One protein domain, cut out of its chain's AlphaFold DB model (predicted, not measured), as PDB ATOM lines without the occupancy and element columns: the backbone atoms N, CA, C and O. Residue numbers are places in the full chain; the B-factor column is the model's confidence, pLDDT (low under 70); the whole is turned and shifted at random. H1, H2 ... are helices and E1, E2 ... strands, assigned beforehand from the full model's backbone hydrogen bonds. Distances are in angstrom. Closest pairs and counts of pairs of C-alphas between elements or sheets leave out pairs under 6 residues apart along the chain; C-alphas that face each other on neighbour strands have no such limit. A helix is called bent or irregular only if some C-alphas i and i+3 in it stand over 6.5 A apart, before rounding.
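What this domain is: This is residues 174 to 178 and 362 to 437 of the 439 residues of an uncharacterized protein of Corynespora cassiicola Philippines (UniProt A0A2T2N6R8). A helical hairpin, H1 and H2, makes one end of an elongated body; H2 runs on past a small antiparallel sheet, E1 and E2, towards a loop, residues 410 to 423, and short H3 at the other end. The 81 printed residues, in order E1 H1 H2 E2 H3, are mostly helix by class, with under half in named elements; the whole is compact, radius of gyration of the C-alphas 12.5 A, spans 40 by 22 by 19 A.

How they stand to each other: Residues 176 to 177 pair antiparallel with 367 to 368. E1, residues 377 to 379, neighbours E2, residues 424 to 426, with N 378 and O 425 within hydrogen-bond range at 2.9 A. H1, residues 380 to 393, touches H2, residues 397 to 409, opposite ways at a shallow tilt of 15 degrees; the closest C-alphas, Val 387 and Ile 400, are 6.1 A apart. H3, residues 431 to 436, is close to H2 but not clearly touching: the closest C-alphas, Ser 409 and Pro 431, are 6.0 A apart. Every O i to N i+4 pair is within range in H2, 7 of 10 in H1 and 0 of 2 in H3, where 2 of 3 O i to N i+3 pairs are.

Where its parts are: E1 begins at C-alpha 377 (-9.838, -19.665, -22.935). H1 measures 19.6 A, H2 18.1 A. H3 is irregular, with C-alphas 432 and 435 7.9 A apart, and it ends at C-alpha 436 (-5.544, -33.379, -24.261).

The domain as a whole: Residues 179 to 361 are not printed; C-alphas 178 and 362 are 11.3 A apart. H2 to E2 is a long link. Residues 174, 362 to 363, 371 to 376 and 437 have pLDDT under 70.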
ATOM      1  N   ALA A 174     -10.957  -6.353 -17.922       62.09
ATOM      2  CA  ALA A 174     -11.653  -7.457 -17.286       62.09
ATOM      3  C   ALA A 174     -11.175  -8.790 -17.798       62.09
ATOM      4  O   ALA A 174     -11.114  -9.713 -17.018       62.09
ATOM      5  N   SER A 175     -10.903  -8.961 -19.082       71.38
ATOM      6  CA  SER A 175     -10.536 -10.293 -19.539       71.38
ATOM      7  C   SER A 175      -9.150 -10.692 -19.025       71.38
ATOM      8  O   SER A 175      -8.824 -11.873 -18.982       71.38
ATOM      9  N   CYS A 176      -8.368  -9.731 -18.526       75.94
ATOM     10  CA  CYS A 176      -7.032  -9.959 -18.015       75.94
ATOM     11  C   CYS A 176      -6.987 -10.364 -16.531       75.94
ATOM     12  O   CYS A 176      -7.740  -9.891 -15.668       75.94
ATOM     13  N   VAL A 177      -6.075 -11.285 -16.238       76.75
ATOM     14  CA  VAL A 177      -5.834 -11.878 -14.925       76.75
ATOM     15  C   VAL A 177      -4.335 -11.839 -14.659       76.75
ATOM     16  O   VAL A 177      -3.547 -12.282 -15.491       76.75
ATOM     17  N   ASP A 178      -3.938 -11.296 -13.509       77.19
ATOM     18  CA  ASP A 178      -2.533 -11.269 -13.101       77.19
ATOM     19  C   ASP A 178      -2.004 -12.690 -12.861       77.19
ATOM     20  O   ASP A 178      -2.716 -13.539 -12.308       77.19
ATOM     21  N   PRO A 362      -1.566 -23.693 -10.885       61.94
ATOM     22  CA  PRO A 362      -1.438 -22.247 -10.751       61.94
ATOM     23  C   PRO A 362      -1.312 -21.597 -12.134       61.94
ATOM     24  O   PRO A 362      -0.944 -22.256 -13.107       61.94
ATOM     25  N   LEU A 363      -1.616 -20.304 -12.200       67.88
ATOM     26  CA  LEU A 363      -1.361 -19.486 -13.378       67.88
ATOM     27  C   LEU A 363       0.027 -18.853 -13.258       67.88
ATOM     28  O   LEU A 363       0.240 -18.026 -12.373       67.88
ATOM     29  N   ASP A 364       0.935 -19.210 -14.160       77.00
ATOM     30  CA  ASP A 364       2.325 -18.738 -14.126       77.00
ATOM     31  C   ASP A 364       2.523 -17.392 -14.861       77.00
ATOM     32  O   ASP A 364       3.518 -16.709 -14.631       77.00
ATOM     33  N   TYR A 365       1.558 -16.978 -15.693       76.44
ATOM     34  CA  TYR A 365       1.636 -15.788 -16.553       76.44
ATOM     35  C   TYR A 365       0.433 -14.861 -16.365       76.44
ATOM     36  O   TYR A 365      -0.677 -15.330 -16.141       76.44
ATOM     37  N   SER A 366       0.621 -13.548 -16.506       79.94
ATOM     38  CA  SER A 366      -0.503 -12.615 -16.610       79.94
ATOM     39  C   SER A 366      -1.128 -12.765 -18.000       79.94
ATOM     40  O   SER A 366      -0.440 -12.545 -18.993       79.94
ATOM     41  N   VAL A 367      -2.403 -13.145 -18.091       83.69
ATOM     42  CA  VAL A 367      -3.057 -13.472 -19.376       83.69
ATOM     43  C   VAL A 367      -4.370 -12.731 -19.555       83.69
ATOM     44  O   VAL A 367      -5.055 -12.468 -18.570       83.69
ATOM     45  N   CYS A 368      -4.743 -12.442 -20.800       82.31
ATOM     46  CA  CYS A 368      -6.078 -11.970 -21.160       82.31
ATOM     47  C   CYS A 368      -6.898 -13.087 -21.804       82.31
ATOM     48  O   CYS A 368      -6.482 -13.699 -22.785       82.31
ATOM     49  N   LEU A 369      -8.048 -13.358 -21.201       79.62
ATOM     50  CA  LEU A 369      -9.000 -14.383 -21.593       79.62
ATOM     51  C   LEU A 369      -9.888 -13.901 -22.746       79.62
ATOM     52  O   LEU A 369      -9.970 -12.707 -23.042       79.62
ATOM     53  N   ASP A 370     -10.568 -14.847 -23.371       70.88
ATOM     54  CA  ASP A 370     -11.730 -14.594 -24.206       70.88
ATOM     55  C   ASP A 370     -12.938 -14.239 -23.320       70.88
ATOM     56  O   ASP A 370     -13.171 -14.846 -22.268       70.88
ATOM     57  N   GLY A 371     -13.675 -13.199 -23.705       65.69
ATOM     58  CA  GLY A 371     -14.775 -12.652 -22.913       65.69
ATOM     59  C   GLY A 371     -14.384 -12.088 -21.528       65.69
ATOM     60  O   GLY A 371     -13.249 -12.145 -21.051       65.69
ATOM     61  N   ALA A 372     -15.355 -11.495 -20.825       58.97
ATOM     62  CA  ALA A 372     -15.148 -10.831 -19.528       58.97
ATOM     63  C   ALA A 372     -15.017 -11.825 -18.342       58.97
ATOM     64  O   ALA A 372     -15.864 -11.850 -17.446       58.97
ATOM     65  N   LYS A 373     -13.964 -12.659 -18.334       55.50
ATOM     66  CA  LYS A 373     -13.672 -13.727 -17.338       55.50
ATOM     67  C   LYS A 373     -14.732 -14.835 -17.220       55.50
ATOM     68  O   LYS A 373     -14.700 -15.598 -16.250       55.50
ATOM     69  N   ARG A 374     -15.681 -14.915 -18.160       59.81
ATOM     70  CA  ARG A 374     -16.648 -16.023 -18.237       59.81
ATOM     71  C   ARG A 374     -15.972 -17.281 -18.764       59.81
ATOM     72  O   ARG A 374     -16.087 -18.336 -18.141       59.81
ATOM     73  N   ASP A 375     -15.205 -17.131 -19.841       62.81
ATOM     74  CA  ASP A 375     -14.541 -18.244 -20.500       62.81
ATOM     75  C   ASP A 375     -13.125 -18.447 -19.958       62.81
ATOM     76  O   ASP A 375     -12.394 -17.510 -19.634       62.81
ATOM     77  N   ARG A 376     -12.732 -19.716 -19.824       69.62
ATOM     78  CA  ARG A 376     -11.367 -20.121 -19.462       69.62
ATOM     79  C   ARG A 376     -10.560 -20.446 -20.716       69.62
ATOM     80  O   ARG A 376      -9.904 -21.483 -20.783       69.62
ATOM     81  N   LEU A 377     -10.604 -19.557 -21.698       75.25
ATOM     82  CA  LEU A 377      -9.838 -19.665 -22.935       75.25
ATOM     83  C   LEU A 377      -8.981 -18.415 -23.094       75.25
ATOM     84  O   LEU A 377      -9.448 -17.316 -22.831       75.25
ATOM     85  N   VAL A 378      -7.730 -18.582 -23.504       80.69
ATOM     86  CA  VAL A 378      -6.887 -17.490 -23.994       80.69
ATOM     87  C   VAL A 378      -6.937 -17.559 -25.514       80.69
ATOM     88  O   VAL A 378      -6.349 -18.468 -26.099       80.69
ATOM     89  N   TRP A 379      -7.679 -16.646 -26.143       82.12
ATOM     90  CA  TRP A 379      -7.922 -16.660 -27.588       82.12
ATOM     91  C   TRP A 379      -7.036 -15.640 -28.308       82.12
ATOM     92  O   TRP A 379      -7.219 -14.426 -28.184       82.12
ATOM     93  N   ILE A 380      -6.057 -16.118 -29.082       81.31
ATOM     94  CA  ILE A 380      -5.036 -15.250 -29.697       81.31
ATOM     95  C   ILE A 380      -5.622 -14.307 -30.764       81.31
ATOM     96  O   ILE A 380      -5.139 -13.187 -30.931       81.31
ATOM     97  N   GLY A 381      -6.692 -14.719 -31.456       78.00
ATOM     98  CA  GLY A 381      -7.364 -13.886 -32.464       78.00
ATOM     99  C   GLY A 381      -8.000 -12.628 -31.862       78.00
ATOM    100  O   GLY A 381      -7.859 -11.524 -32.389       78.00
ATOM    101  N   ASP A 382      -8.598 -12.781 -30.687       72.56
ATOM    102  CA  ASP A 382      -9.274 -11.727 -29.929       72.56
ATOM    103  C   ASP A 382      -8.247 -10.940 -29.124       72.56
ATOM    104  O   ASP A 382      -8.416  -9.760 -28.817       72.56
ATOM    105  N   PHE A 383      -7.082 -11.521 -28.874       81.62
ATOM    106  CA  PHE A 383      -6.010 -10.781 -28.254       81.62
ATOM    107  C   PHE A 383      -5.536  -9.579 -29.091       81.62
ATOM    108  O   PHE A 383      -5.135  -8.560 -28.525       81.62
ATOM    109  N   TYR A 384      -5.670  -9.617 -30.423       78.81
ATOM    110  CA  TYR A 384      -5.263  -8.517 -31.309       78.81
ATOM    111  C   TYR A 384      -5.875  -7.154 -30.928       78.81
ATOM    112  O   TYR A 384      -5.166  -6.142 -30.874       78.81
ATOM    113  N   HIS A 385      -7.181  -7.103 -30.641       76.69
ATOM    114  CA  HIS A 385      -7.827  -5.855 -30.219       76.69
ATOM    115  C   HIS A 385      -7.502  -5.525 -28.753       76.69
ATOM    116  O   HIS A 385      -7.309  -4.353 -28.411       76.69
ATOM    117  N   THR A 386      -7.338  -6.557 -27.919       79.62
ATOM    118  CA  THR A 386      -6.982  -6.439 -26.500       79.62
ATOM    119  C   THR A 386      -5.629  -5.758 -26.279       79.62
ATOM    120  O   THR A 386      -5.519  -4.877 -25.423       79.62
ATOM    121  N   VAL A 387      -4.617  -6.072 -27.095       83.56
ATOM    122  CA  VAL A 387      -3.270  -5.471 -27.019       83.56
ATOM    123  C   VAL A 387      -3.324  -3.946 -27.101       83.56
ATOM    124  O   VAL A 387      -2.730  -3.254 -26.271       83.56
ATOM    125  N   ARG A 388      -4.065  -3.404 -28.078       80.56
ATOM    126  CA  ARG A 388      -4.169  -1.948 -28.285       80.56
ATOM    127  C   ARG A 388      -4.852  -1.268 -27.106       80.56
ATOM    128  O   ARG A 388      -4.414  -0.209 -26.661       80.56
ATOM    129  N   VAL A 389      -5.911  -1.884 -26.594       79.50
ATOM    130  CA  VAL A 389      -6.676  -1.338 -25.474       79.50
ATOM    131  C   VAL A 389      -5.853  -1.364 -24.190       79.50
ATOM    132  O   VAL A 389      -5.788  -0.339 -23.514       79.50
ATOM    133  N   ASN A 390      -5.170  -2.465 -23.868       78.75
ATOM    134  CA  ASN A 390      -4.294  -2.537 -22.694       78.75
ATOM    135  C   ASN A 390      -3.158  -1.512 -22.769       78.75
ATOM    136  O   ASN A 390      -2.934  -0.785 -21.801       78.75
ATOM    137  N   ALA A 391      -2.499  -1.383 -23.925       80.25
ATOM    138  CA  ALA A 391      -1.425  -0.412 -24.122       80.25
ATOM    139  C   ALA A 391      -1.881   1.039 -23.880       80.25
ATOM    140  O   ALA A 391      -1.184   1.794 -23.202       80.25
ATOM    141  N   LEU A 392      -3.062   1.410 -24.393       78.88
ATOM    142  CA  LEU A 392      -3.602   2.773 -24.315       78.88
ATOM    143  C   LEU A 392      -4.309   3.099 -22.994       78.88
ATOM    144  O   LEU A 392      -4.517   4.274 -22.700       78.88
ATOM    145  N   SER A 393      -4.725   2.094 -22.222       72.75
ATOM    146  CA  SER A 393      -5.549   2.306 -21.027       72.75
ATOM    147  C   SER A 393      -4.780   2.160 -19.717       72.75
ATOM    148  O   SER A 393      -4.832   3.062 -18.885       72.75
ATOM    149  N   THR A 394      -4.075   1.047 -19.515       73.06
ATOM    150  CA  THR A 394      -3.294   0.780 -18.292       73.06
ATOM    151  C   THR A 394      -1.798   0.719 -18.554       73.06
ATOM    152  O   THR A 394      -1.020   0.756 -17.605       73.06
ATOM    153  N   SER A 395      -1.399   0.581 -19.822       80.31
ATOM    154  CA  SER A 395      -0.015   0.354 -20.244       80.31
ATOM    155  C   SER A 395       0.642  -0.844 -19.539       80.31
ATOM    156  O   SER A 395       1.858  -0.887 -19.364       80.31
ATOM    157  N   ARG A 396      -0.163  -1.843 -19.144       83.00
ATOM    158  CA  ARG A 396       0.290  -3.098 -18.524       83.00
ATOM    159  C   ARG A 396       0.895  -4.019 -19.581       83.00
ATOM    160  O   ARG A 396       0.210  -4.853 -20.171       83.00
ATOM    161  N   SER A 397       2.186  -3.832 -19.851       84.38
ATOM    162  CA  SER A 397       2.937  -4.636 -20.822       84.38
ATOM    163  C   SER A 397       3.042  -6.105 -20.421       84.38
ATOM    164  O   SER A 397       3.164  -6.953 -21.294       84.38
ATOM    165  N   ASP A 398       2.946  -6.416 -19.130       83.56
ATOM    166  CA  ASP A 398       2.978  -7.781 -18.609       83.56
ATOM    167  C   ASP A 398       1.746  -8.607 -19.013       83.56
ATOM    168  O   ASP A 398       1.890  -9.798 -19.254       83.56
ATOM    169  N   TYR A 399       0.564  -7.994 -19.185       85.50
ATOM    170  CA  TYR A 399      -0.570  -8.677 -19.827       85.50
ATOM    171  C   TYR A 399      -0.293  -8.966 -21.302       85.50
ATOM    172  O   TYR A 399      -0.770  -9.967 -21.830       85.50
ATOM    173  N   ILE A 400       0.465  -8.095 -21.976       86.50
ATOM    174  CA  ILE A 400       0.803  -8.255 -23.392       86.50
ATOM    175  C   ILE A 400       1.779  -9.415 -23.573       86.50
ATOM    176  O   ILE A 400       1.462 -10.388 -24.252       86.50
ATOM    177  N   THR A 401       2.942  -9.325 -22.931       89.62
ATOM    178  CA  THR A 401       3.988 -10.344 -23.036       89.62
ATOM    179  C   THR A 401       3.557 -11.652 -22.390       89.62
ATOM    180  O   THR A 401       3.716 -12.694 -23.006       89.62
ATOM    181  N   GLY A 402       2.912 -11.616 -21.219       88.38
ATOM    182  CA  GLY A 402       2.464 -12.821 -20.522       88.38
ATOM    183  C   GLY A 402       1.408 -13.617 -21.292       88.38
ATOM    184  O   GLY A 402       1.472 -14.843 -21.308       88.38
ATOM    185  N   THR A 403       0.481 -12.954 -21.994       87.94
ATOM    186  CA  THR A 403      -0.481 -13.656 -22.864       87.94
ATOM    187  C   THR A 403       0.216 -14.303 -24.060       87.94
ATOM    188  O   THR A 403      -0.106 -15.436 -24.410       87.94
ATOM    189  N   ILE A 404       1.187 -13.609 -24.670       88.88
ATOM    190  CA  ILE A 404       1.990 -14.156 -25.774       88.88
ATOM    191  C   ILE A 404       2.782 -15.368 -25.279       88.88
ATOM    192  O   ILE A 404       2.630 -16.449 -25.838       88.88
ATOM    193  N   ASP A 405       3.545 -15.228 -24.195       89.50
ATOM    194  CA  ASP A 405       4.338 -16.311 -23.606       89.50
ATOM    195  C   ASP A 405       3.458 -17.519 -23.250       89.50
ATOM    196  O   ASP A 405       3.816 -18.664 -23.532       89.50
ATOM    197  N   TYR A 406       2.264 -17.269 -22.696       88.12
ATOM    198  CA  TYR A 406       1.293 -18.318 -22.403       88.12
ATOM    199  C   TYR A 406       0.875 -19.072 -23.664       88.12
ATOM    200  O   TYR A 406       1.009 -20.290 -23.700       88.12
ATOM    201  N   VAL A 407       0.407 -18.384 -24.708       88.31
ATOM    202  CA  VAL A 407      -0.052 -19.042 -25.946       88.31
ATOM    203  C   VAL A 407       1.093 -19.771 -26.650       88.31
ATOM    204  O   VAL A 407       0.928 -20.915 -27.062       88.31
ATOM    205  N   PHE A 408       2.278 -19.162 -26.725       89.56
ATOM    206  CA  PHE A 408       3.451 -19.788 -27.338       89.56
ATOM    207  C   PHE A 408       3.947 -21.011 -26.566       89.56
ATOM    208  O   PHE A 408       4.483 -21.931 -27.176       89.56
ATOM    209  N   SER A 409       3.706 -21.094 -25.254       88.94
ATOM    210  CA  SER A 409       4.011 -22.317 -24.506       88.94
ATOM    211  C   SER A 409       3.193 -23.531 -24.978       88.94
ATOM    212  O   SER A 409       3.622 -24.662 -24.770       88.94
ATOM    213  N   TYR A 410       2.060 -23.314 -25.657       87.94
ATOM    214  CA  TYR A 410       1.225 -24.358 -26.260       87.94
ATOM    215  C   TYR A 410       1.546 -24.630 -27.738       87.94
ATOM    216  O   TYR A 410       0.816 -25.392 -28.360       87.94
ATOM    217  N   GLN A 411       2.616 -24.053 -28.301       89.56
ATOM    218  CA  GLN A 411       3.022 -24.316 -29.684       89.56
ATOM    219  C   GLN A 411       3.164 -25.819 -29.945       89.56
ATOM    220  O   GLN A 411       3.759 -26.539 -29.141       89.56
ATOM    221  N   GLU A 412       2.623 -26.285 -31.061       86.25
ATOM    222  CA  GLU A 412       2.684 -27.683 -31.455       86.25
ATOM    223  C   GLU A 412       4.108 -28.091 -31.830       86.25
ATOM    224  O   GLU A 412       4.779 -27.423 -32.617       86.25
ATOM    225  N   GLU A 413       4.584 -29.182 -31.227       87.19
ATOM    226  CA  GLU A 413       5.962 -29.663 -31.401       87.19
ATOM    227  C   GLU A 413       6.090 -30.667 -32.546       87.19
ATOM    228  O   GLU A 413       7.182 -30.850 -33.070       87.19
ATOM    229  N   GLU A 414       4.994 -31.320 -32.936       84.31
ATOM    230  CA  GLU A 414       4.990 -32.389 -33.932       84.31
ATOM    231  C   GLU A 414       3.656 -32.408 -34.702       84.31
ATOM    232  O   GLU A 414       2.626 -31.931 -34.223       84.31
ATOM    233  N   GLY A 415       3.650 -33.019 -35.889       83.62
ATOM    234  CA  GLY A 415       2.436 -33.267 -36.673       83.62
ATOM    235  C   GLY A 415       2.121 -32.191 -37.715       83.62
ATOM    236  O   GLY A 415       2.962 -31.376 -38.079       83.62
ATOM    237  N   LEU A 416       0.890 -32.211 -38.244       82.38
ATOM    238  CA  LEU A 416       0.467 -31.338 -39.355       82.38
ATOM    239  C   LEU A 416       0.587 -29.837 -39.029       82.38
ATOM    240  O   LEU A 416       0.744 -29.025 -39.937       82.38
ATOM    241  N   TYR A 417       0.517 -29.492 -37.744       83.25
ATOM    242  CA  TYR A 417       0.565 -28.125 -37.237       83.25
ATOM    243  C   TYR A 417       1.857 -27.824 -36.468       83.25
ATOM    244  O   TYR A 417       1.889 -26.864 -35.708       83.25
ATOM    245  N   GLU A 418       2.929 -28.601 -36.663       88.31
ATOM    246  CA  GLU A 418       4.236 -28.322 -36.053       88.31
ATOM    247  C   GLU A 418       4.649 -26.852 -36.262       88.31
ATOM    248  O   GLU A 418       4.603 -26.311 -37.371       88.31
ATOM    249  N   GLY A 419       5.028 -26.184 -35.171       87.12
ATOM    250  CA  GLY A 419       5.403 -24.773 -35.163       87.12
ATOM    251  C   GLY A 419       4.227 -23.786 -35.135       87.12
ATOM    252  O   GLY A 419       4.465 -22.583 -35.000       87.12
ATOM    253  N   PHE A 420       2.974 -24.240 -35.199       87.00
ATOM    254  CA  PHE A 420       1.799 -23.385 -35.007       87.00
ATOM    255  C   PHE A 420       1.392 -23.322 -33.533       87.00
ATOM    256  O   PHE A 420       1.629 -24.243 -32.758       87.00
ATOM    257  N   VAL A 421       0.779 -22.207 -33.136       86.38
ATOM    258  CA  VAL A 421       0.137 -22.055 -31.822       86.38
ATOM    259  C   VAL A 421      -1.370 -22.271 -31.961       86.38
ATOM    260  O   VAL A 421      -1.932 -21.846 -32.976       86.38
ATOM    261  N   PRO A 422      -2.035 -22.889 -30.970       78.69
ATOM    262  CA  PRO A 422      -3.476 -23.083 -31.023       78.69
ATOM    263  C   PRO A 422      -4.205 -21.738 -30.971       78.69
ATOM    264  O   PRO A 422      -3.723 -20.762 -30.385       78.69
ATOM    265  N   ILE A 423      -5.391 -21.687 -31.581       76.88
ATOM    266  CA  ILE A 423      -6.219 -20.476 -31.591       76.88
ATOM    267  C   ILE A 423      -6.763 -20.196 -30.171       76.88
ATOM    268  O   ILE A 423      -6.554 -19.083 -29.669       76.88
ATOM    269  N   PRO A 424      -7.389 -21.176 -29.486       80.81
ATOM    270  CA  PRO A 424      -7.588 -21.152 -28.040       80.81
ATOM    271  C   PRO A 424      -6.514 -21.940 -27.276       80.81
ATOM    272  O   PRO A 424      -6.366 -23.145 -27.450       80.81
ATOM    273  N   ALA A 425      -5.869 -21.312 -26.292       80.25
ATOM    274  CA  ALA A 425      -5.155 -22.037 -25.240       80.25
ATOM    275  C   ALA A 425      -6.034 -22.176 -23.981       80.25
ATOM    276  O   ALA A 425      -6.571 -21.193 -23.463       80.25
ATOM    277  N   ASN A 426      -6.173 -23.396 -23.451       75.50
ATOM    278  CA  ASN A 426      -7.032 -23.670 -22.289       75.50
ATOM    279  C   ASN A 426      -6.463 -23.085 -20.992       75.50
ATOM    280  O   ASN A 426      -5.397 -23.501 -20.533       75.50
ATOM    281  N   PHE A 427      -7.196 -22.170 -20.355       74.94
ATOM    282  CA  PHE A 427      -6.809 -21.525 -19.100       74.94
ATOM    283  C   PHE A 427      -7.045 -22.436 -17.886       74.94
ATOM    284  O   PHE A 427      -8.176 -22.791 -17.552       74.94
ATOM    285  N   GLY A 428      -5.977 -22.752 -17.151       71.38
ATOM    286  CA  GLY A 428      -6.013 -23.688 -16.017       71.38
ATOM    287  C   GLY A 428      -5.557 -25.111 -16.362       71.38
ATOM    288  O   GLY A 428      -5.562 -25.979 -15.487       71.38
ATOM    289  N   ALA A 429      -5.118 -25.342 -17.603       73.25
ATOM    290  CA  ALA A 429      -4.335 -26.509 -18.000       73.25
ATOM    291  C   ALA A 429      -2.826 -26.185 -17.968       73.25
ATOM    292  O   ALA A 429      -2.429 -25.053 -17.712       73.25
ATOM    293  N   ARG A 430      -1.972 -27.189 -18.203       79.06
ATOM    294  CA  ARG A 430      -0.527 -26.979 -18.411       79.06
ATOM    295  C   ARG A 430      -0.155 -27.310 -19.858       79.06
ATOM    296  O   ARG A 430      -0.732 -28.264 -20.379       79.06
ATOM    297  N   PRO A 431       0.872 -26.665 -20.438       81.19
ATOM    298  CA  PRO A 431       1.342 -26.949 -21.799       81.19
ATOM    299  C   PRO A 431       1.661 -28.415 -22.083       81.19
ATOM    300  O   PRO A 431       1.336 -28.936 -23.140       81.19
ATOM    301  N   ARG A 432       2.196 -29.141 -21.091       82.19
ATOM    302  CA  ARG A 432       2.434 -30.596 -21.183       82.19
ATOM    303  C   ARG A 432       1.175 -31.436 -21.455       82.19
ATOM    304  O   ARG A 432       1.283 -32.637 -21.661       82.19
ATOM    305  N   TYR A 433      -0.008 -30.834 -21.351       80.38
ATOM    306  CA  TYR A 433      -1.300 -31.447 -21.629       80.38
ATOM    307  C   TYR A 433      -1.989 -30.829 -22.855       80.38
ATOM    308  O   TYR A 433      -3.194 -31.002 -22.996       80.38
ATOM    309  N   LYS A 434      -1.277 -30.100 -23.726       77.56
ATOM    310  CA  LYS A 434      -1.857 -29.464 -24.924       77.56
ATOM    311  C   LYS A 434      -2.612 -30.458 -25.819       77.56
ATOM    312  O   LYS A 434      -3.777 -30.233 -26.110       77.56
ATOM    313  N   TYR A 435      -2.049 -31.650 -26.022       76.75
ATOM    314  CA  TYR A 435      -2.675 -32.763 -26.752       76.75
ATOM    315  C   TYR A 435      -3.942 -33.356 -26.113       76.75
ATOM    316  O   TYR A 435      -4.588 -34.214 -26.709       76.75
ATOM    317  N   ALA A 436      -4.298 -32.952 -24.891       72.31
ATOM    318  CA  ALA A 436      -5.544 -33.379 -24.261       72.31
ATOM    319  C   ALA A 436      -6.769 -32.642 -24.819       72.31
ATOM    320  O   ALA A 436      -7.890 -33.089 -24.590       72.31
ATOM    321  N   TYR A 437      -6.568 -31.521 -25.510       66.25
ATOM    322  CA  TYR A 437      -7.623 -30.671 -26.040       66.25
ATOM    323  C   TYR A 437      -7.461 -30.612 -27.559       66.25
ATOM    324  O   TYR A 437      -6.703 -29.774 -28.034       66.25
TER     325      TYR A 437